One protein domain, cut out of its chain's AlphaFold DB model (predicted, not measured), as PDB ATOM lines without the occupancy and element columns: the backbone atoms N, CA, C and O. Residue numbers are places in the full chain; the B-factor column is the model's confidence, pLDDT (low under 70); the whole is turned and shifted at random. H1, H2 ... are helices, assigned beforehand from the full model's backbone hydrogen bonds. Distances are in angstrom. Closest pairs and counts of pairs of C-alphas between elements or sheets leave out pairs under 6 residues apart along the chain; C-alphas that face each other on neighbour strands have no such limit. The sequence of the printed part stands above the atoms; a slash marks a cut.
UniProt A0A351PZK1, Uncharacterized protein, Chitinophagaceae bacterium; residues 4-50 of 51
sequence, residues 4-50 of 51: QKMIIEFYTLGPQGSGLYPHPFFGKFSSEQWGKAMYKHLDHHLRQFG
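Overview. This is residues 4 to 50 of the 51 residues of an uncharacterized protein of Chitinophagaceae bacterium (UniProt A0A351PZK1). Two unequal helices make an open U, H1 the short limb and H2 the long one, with H2 folding back in the direction from which H1 came. A long loop, residues 14 to 30, joins them at one end and swings past the beginning of H2 to its far side from H1 around residue 25. At the other end of H2, residues 43 to 50 stick out. The printed part has 47 residues with two named helices, H1 then H2, and no named strand, and its class is all helix. It is only just compact, close to loose, with a radius of gyration of the C-alphas of 11.3 A and spans of 32 by 24 by 14 A.

Arrangement. H1, residues 4 to 13, and H2, residues 31 to 49, are near each other, with 6 pairs of C-alphas within 10 A but no pair within 8 A. A long link of 17 residues, Gly 14 to Ser 30, joins them. Residues 43 to 50, of which 43 to 49 belong to H2, stand free. In H1 and H2 every O i to N i+4 pair is within hydrogen-bond range.

Along the chain. H1 begins at C-alpha 4 at (16.159, 47.442, -21.579) and ends at C-alpha 13 at (27.026, 51.562, -30.205), 14.5 A away; x rises and z falls between these two points. H2 begins at C-alpha 31 at (36.026, 46.858, -27.280) and ends at C-alpha 49 at (18.736, 40.328, -7.346), 27.2 A away; here x falls and z rises.

Size, cuts and confidence. The two C-alphas farthest apart, those of Gln 16 and Gly 50, are 32.4 A apart. Without residues 43 to 50, the body spans 27 by 20 by 14 A. The printed part has no cut. The mean pLDDT of the printed part is 94.2, and no printed residue is under 70.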
ATOM      1  N   GLN A   4      16.233  47.877 -20.180       94.44
ATOM      2  CA  GLN A   4      16.159  47.442 -21.579       94.44
ATOM      3  C   GLN A   4      16.636  48.516 -22.567       94.44
ATOM      4  O   GLN A   4      17.330  48.198 -23.528       94.44
ATOM      5  N   LYS A   5      16.307  49.792 -22.322       96.75
ATOM      6  CA  LYS A   5      16.754  50.896 -23.177       96.75
ATOM      7  C   LYS A   5      18.279  51.035 -23.131       96.75
ATOM      8  O   LYS A   5      18.895  51.135 -24.184       96.75
ATOM      9  N   MET A   6      18.876  50.966 -21.939       94.44
ATOM     10  CA  MET A   6      20.333  51.061 -21.770       94.44
ATOM     11  C   MET A   6      21.068  49.890 -22.435       94.44
ATOM     12  O   MET A   6      22.114  50.090 -23.046       94.44
ATOM     13  N   ILE A   7      20.504  48.678 -22.367       94.56
ATOM     14  CA  ILE A   7      21.058  47.501 -23.055       94.56
ATOM     15  C   ILE A   7      21.038  47.705 -24.573       94.56
ATOM     16  O   ILE A   7      22.040  47.442 -25.235       94.56
ATOM     17  N   ILE A   8      19.918  48.193 -25.121       95.88
ATOM     18  CA  ILE A   8      19.788  48.458 -26.559       95.88
ATOM     19  C   ILE A   8      20.774  49.544 -26.995       95.88
ATOM     20  O   ILE A   8      21.490  49.341 -27.967       95.88
ATOM     21  N   GLU A   9      20.871  50.656 -26.262       93.94
ATOM     22  CA  GLU A   9      21.815  51.737 -26.569       93.94
ATOM     23  C   GLU A   9      23.268  51.242 -26.574       93.94
ATOM     24  O   GLU A   9      23.999  51.497 -27.533       93.94
ATOM     25  N   PHE A  10      23.677  50.471 -25.559       92.69
ATOM     26  CA  PHE A  10      25.016  49.881 -25.506       92.69
ATOM     27  C   PHE A  10      25.272  48.926 -26.681       92.69
ATOM     28  O   PHE A  10      26.334  48.977 -27.299       92.69
ATOM     29  N   TYR A  11      24.297  48.076 -27.018       93.25
ATOM     30  CA  TYR A  11      24.406  47.153 -28.146       93.25
ATOM     31  C   TYR A  11      24.525  47.890 -29.487       93.25
ATOM     32  O   TYR A  11      25.380  47.549 -30.303       93.25
ATOM     33  N   THR A  12      23.717  48.930 -29.705       95.25
ATOM     34  CA  THR A  12      23.714  49.723 -30.942       95.25
ATOM     35  C   THR A  12      25.024  50.481 -31.165       95.25
ATOM     36  O   THR A  12      25.439  50.630 -32.311       95.25
ATOM     37  N   LEU A  13      25.705  50.925 -30.102       92.62
ATOM     38  CA  LEU A  13      27.026  51.562 -30.205       92.62
ATOM     39  C   LEU A  13      28.104  50.632 -30.788       92.62
ATOM     40  O   LEU A  13      29.051  51.104 -31.422       92.62
ATOM     41  N   GLY A  14      27.971  49.321 -30.573       91.94
ATOM     42  CA  GLY A  14      28.875  48.315 -31.115       91.94
ATOM     43  C   GLY A  14      30.349  48.486 -30.697       91.94
ATOM     44  O   GLY A  14      30.687  49.220 -29.760       91.94
ATOM     45  N   PRO A  15      31.275  47.791 -31.381       92.56
ATOM     46  CA  PRO A  15      32.702  47.859 -31.068       92.56
ATOM     47  C   PRO A  15      33.314  49.256 -31.236       92.56
ATOM     48  O   PRO A  15      34.247  49.599 -30.518       92.56
ATOM     49  N   GLN A  16      32.797  50.068 -32.161       91.12
ATOM     50  CA  GLN A  16      33.326  51.406 -32.450       91.12
ATOM     51  C   GLN A  16      32.937  52.433 -31.377       91.12
ATOM     52  O   GLN A  16      33.666  53.399 -31.168       91.12
ATOM     53  N   GLY A  17      31.815  52.220 -30.684       89.62
ATOM     54  CA  GLY A  17      31.361  53.069 -29.581       89.62
ATOM     55  C   GLY A  17      31.762  52.576 -28.186       89.62
ATOM     56  O   GLY A  17      31.359  53.180 -27.195       89.62
ATOM     57  N   SER A  18      32.545  51.498 -28.080       87.94
ATOM     58  CA  SER A  18      33.008  50.919 -26.809       87.94
ATOM     59  C   SER A  18      34.537  50.852 -26.749       87.94
ATOM     60  O   SER A  18      35.213  50.827 -27.772       87.94
ATOM     61  N   GLY A  19      35.118  50.860 -25.544       85.50
ATOM     62  CA  GLY A  19      36.580  50.821 -25.386       85.50
ATOM     63  C   GLY A  19      37.332  52.115 -25.677       85.50
ATOM     64  O   GLY A  19      38.559  52.106 -25.676       85.50
ATOM     65  N   LEU A  20      36.619  53.229 -25.856       88.00
ATOM     66  CA  LEU A  20      37.217  54.552 -26.071       88.00
ATOM     67  C   LEU A  20      37.969  55.070 -24.837       88.00
ATOM     68  O   LEU A  20      38.931  55.823 -24.961       88.00
ATOM     69  N   TYR A  21      37.542  54.636 -23.650       89.88
ATOM     70  CA  TYR A  21      38.106  55.045 -22.370       89.88
ATOM     71  C   TYR A  21      38.563  53.821 -21.564       89.88
ATOM     72  O   TYR A  21      37.997  52.730 -21.713       89.88
ATOM     73  N   PRO A  22      39.591  53.969 -20.707       93.75
ATOM     74  CA  PRO A  22      40.004  52.906 -19.801       93.75
ATOM     75  C   PRO A  22      38.891  52.575 -18.802       93.75
ATOM     76  O   PRO A  22      38.170  53.451 -18.329       93.75
ATOM     77  N   HIS A  23      38.767  51.295 -18.461       92.12
ATOM     78  CA  HIS A  23      37.876  50.840 -17.406       92.12
ATOM     79  C   HIS A  23      38.363  51.383 -16.054       92.12
ATOM     80  O   HIS A  23      39.549  51.225 -15.745       92.12
ATOM     81  N   PRO A  24      37.480  51.946 -15.208       91.44
ATOM     82  CA  PRO A  24      37.875  52.638 -13.976       91.44
ATOM     83  C   PRO A  24      38.677  51.762 -13.001       91.44
ATOM     84  O   PRO A  24      39.554  52.264 -12.309       91.44
ATOM     85  N   PHE A  25      38.414  50.451 -12.979       92.75
ATOM     86  CA  PHE A  25      39.128  49.498 -12.115       92.75
ATOM     87  C   PHE A  25      40.230  48.693 -12.811       92.75
ATOM     88  O   PHE A  25      41.142  48.213 -12.150       92.75
ATOM     89  N   PHE A  26      40.139  48.493 -14.129       93.62
ATOM     90  CA  PHE A  26      40.954  47.490 -14.836       93.62
ATOM     91  C   PHE A  26      41.861  48.091 -15.913       93.62
ATOM     92  O   PHE A  26      42.629  47.371 -16.545       93.62
ATOM     93  N   GLY A  27      41.805  49.408 -16.124       94.44
ATOM     94  CA  GLY A  27      42.613  50.079 -17.132       94.44
ATOM     95  C   GLY A  27      42.153  49.766 -18.554       94.44
ATOM     96  O   GLY A  27      40.961  49.658 -18.841       94.44
ATOM     97  N   LYS A  28      43.099  49.701 -19.491       95.69
ATOM     98  CA  LYS A  28      42.792  49.616 -20.922       95.69
ATOM     99  C   LYS A  28      42.187  48.257 -21.284       95.69
ATOM    100  O   LYS A  28      42.821  47.226 -21.092       95.69
ATOM    101  N   PHE A  29      41.012  48.288 -21.904       95.75
ATOM    102  CA  PHE A  29      40.346  47.136 -22.508       95.75
ATOM    103  C   PHE A  29      40.174  47.352 -24.010       95.75
ATOM    104  O   PHE A  29      39.968  48.478 -24.461       95.75
ATOM    105  N   SER A  30      40.212  46.266 -24.781       95.06
ATOM    106  CA  SER A  30      39.646  46.258 -26.130       95.06
ATOM    107  C   SER A  30      38.120  46.397 -26.071       95.06
ATOM    108  O   SER A  30      37.495  46.107 -25.046       95.06
ATOM    109  N   SER A  31      37.491  46.791 -27.177       94.00
ATOM    110  CA  SER A  31      36.026  46.858 -27.280       94.00
ATOM    111  C   SER A  31      35.360  45.509 -26.963       94.00
ATOM    112  O   SER A  31      34.330  45.456 -26.295       94.00
ATOM    113  N   GLU A  32      35.991  44.395 -27.352       94.31
ATOM    114  CA  GLU A  32      35.519  43.046 -27.021       94.31
ATOM    115  C   GLU A  32      35.595  42.760 -25.512       94.31
ATOM    116  O   GLU A  32      34.659  42.209 -24.928       94.31
ATOM    117  N   GLN A  33      36.695  43.146 -24.857       95.81
ATOM    118  CA  GLN A  33      36.831  43.006 -23.406       95.81
ATOM    119  C   GLN A  33      35.791  43.854 -22.666       95.81
ATOM    120  O   GLN A  33      35.207  43.374 -21.696       95.81
ATOM    121  N   TRP A  34      35.492  45.058 -23.160       95.38
ATOM    122  CA  TRP A  34      34.403  45.891 -22.649       95.38
ATOM    123  C   TRP A  34      33.038  45.220 -22.779       95.38
ATOM    124  O   TRP A  34      32.310  45.146 -21.791       95.38
ATOM    125  N   GLY A  35      32.709  44.668 -23.950       94.06
ATOM    126  CA  GLY A  35      31.462  43.922 -24.148       94.06
ATOM    127  C   GLY A  35      31.324  42.751 -23.170       94.06
ATOM    128  O   GLY A  35      30.299  42.612 -22.500       94.06
ATOM    129  N   LYS A  36      32.391  41.959 -23.000       95.50
ATOM    130  CA  LYS A  36      32.434  40.854 -22.025       95.50
ATOM    131  C   LYS A  36      32.287  41.346 -20.583       95.50
ATOM    132  O   LYS A  36      31.603  40.696 -19.796       95.50
ATOM    133  N   ALA A  37      32.924  42.460 -20.225       95.12
ATOM    134  CA  ALA A  37      32.836  43.037 -18.887       95.12
ATOM    135  C   ALA A  37      31.413  43.515 -18.571       95.12
ATOM    136  O   ALA A  37      30.893  43.195 -17.505       95.12
ATOM    137  N   MET A  38      30.759  44.206 -19.510       94.00
ATOM    138  CA  MET A  38      29.382  44.678 -19.340       94.00
ATOM    139  C   MET A  38      28.385  43.525 -19.260       94.00
ATOM    140  O   MET A  38      27.527  43.535 -18.381       94.00
ATOM    141  N   TYR A  39      28.540  42.492 -20.094       95.62
ATOM    142  CA  TYR A  39      27.721  41.283 -19.991       95.62
ATOM    143  C   TYR A  39      27.864  40.615 -18.616       95.62
ATOM    144  O   TYR A  39      26.862  40.353 -17.958       95.62
ATOM    145  N   LYS A  40      29.102  40.399 -18.147       97.19
ATOM    146  CA  LYS A  40      29.367  39.804 -16.826       97.19
ATOM    147  C   LYS A  40      28.803  40.645 -15.682       97.19
ATOM    148  O   LYS A  40      28.277  40.085 -14.728       97.19
ATOM    149  N   HIS A  41      28.924  41.968 -15.761       94.62
ATOM    150  CA  HIS A  41      28.414  42.883 -14.741       94.62
ATOM    151  C   HIS A  41      26.881  42.874 -14.689       94.62
ATOM    152  O   HIS A  41      26.299  42.791 -13.610       94.62
ATOM    153  N   LEU A  42      26.227  42.899 -15.854       96.31
ATOM    154  CA  LEU A  42      24.777  42.786 -15.950       96.31
ATOM    155  C   LEU A  42      24.291  41.448 -15.380       96.31
ATOM    156  O   LEU A  42      23.460  41.439 -14.480       96.31
ATOM    157  N   ASP A  43      24.843  40.332 -15.857       97.94
ATOM    158  CA  ASP A  43      24.507  38.975 -15.408       97.94
ATOM    159  C   ASP A  43      24.734  38.779 -13.898       97.94
ATOM    160  O   ASP A  43      23.888  38.205 -13.211       97.94
ATOM    161  N   HIS A  44      25.826  39.325 -13.351       97.94
ATOM    162  CA  HIS A  44      26.061  39.360 -11.907       97.94
ATOM    163  C   HIS A  44      24.902  40.028 -11.160       97.94
ATOM    164  O   HIS A  44      24.415  39.465 -10.181       97.94
ATOM    165  N   HIS A  45      24.428  41.187 -11.625       96.75
ATOM    166  CA  HIS A  45      23.316  41.879 -10.979       96.75
ATOM    167  C   HIS A  45      21.978  41.165 -11.161       96.75
ATOM    168  O   HIS A  45      21.209  41.114 -10.205       96.75
ATOM    169  N   LEU A  46      21.717  40.559 -12.323       96.62
ATOM    170  CA  LEU A  46      20.499  39.768 -12.511       96.62
ATOM    171  C   LEU A  46      20.440  38.614 -11.495       96.62
ATOM    172  O   LEU A  46      19.463  38.474 -10.764       96.62
ATOM    173  N   ARG A  47      21.548  37.880 -11.332       98.00
ATOM    174  CA  ARG A  47      21.656  36.813 -10.325       98.00
ATOM    175  C   ARG A  47      21.616  37.329  -8.888       98.00
ATOM    176  O   ARG A  47      20.951  36.719  -8.058       98.00
ATOM    177  N   GLN A  48      22.311  38.428  -8.582       98.38
ATOM    178  CA  GLN A  48      22.343  39.019  -7.238       98.38
ATOM    179  C   GLN A  48      20.938  39.394  -6.754       98.38
ATOM    180  O   GLN A  48      20.638  39.246  -5.572       98.38
ATOM    181  N   PHE A  49      20.092  39.887  -7.661       97.44
ATOM    182  CA  PHE A  49      18.736  40.328  -7.346       97.44
ATOM    183  C   PHE A  49      17.651  39.285  -7.657       97.44
ATOM    184  O   PHE A  49      16.485  39.539  -7.368       97.44
ATOM    185  N   GLY A  50      18.019  38.115  -8.193       96.50
ATOM    186  CA  GLY A  50      17.099  37.005  -8.453       96.50
ATOM    187  C   GLY A  50      16.096  37.261  -9.582       96.50
ATOM    188  O   GLY A  50      14.951  36.824  -9.472       96.50
TER     189      GLY A  50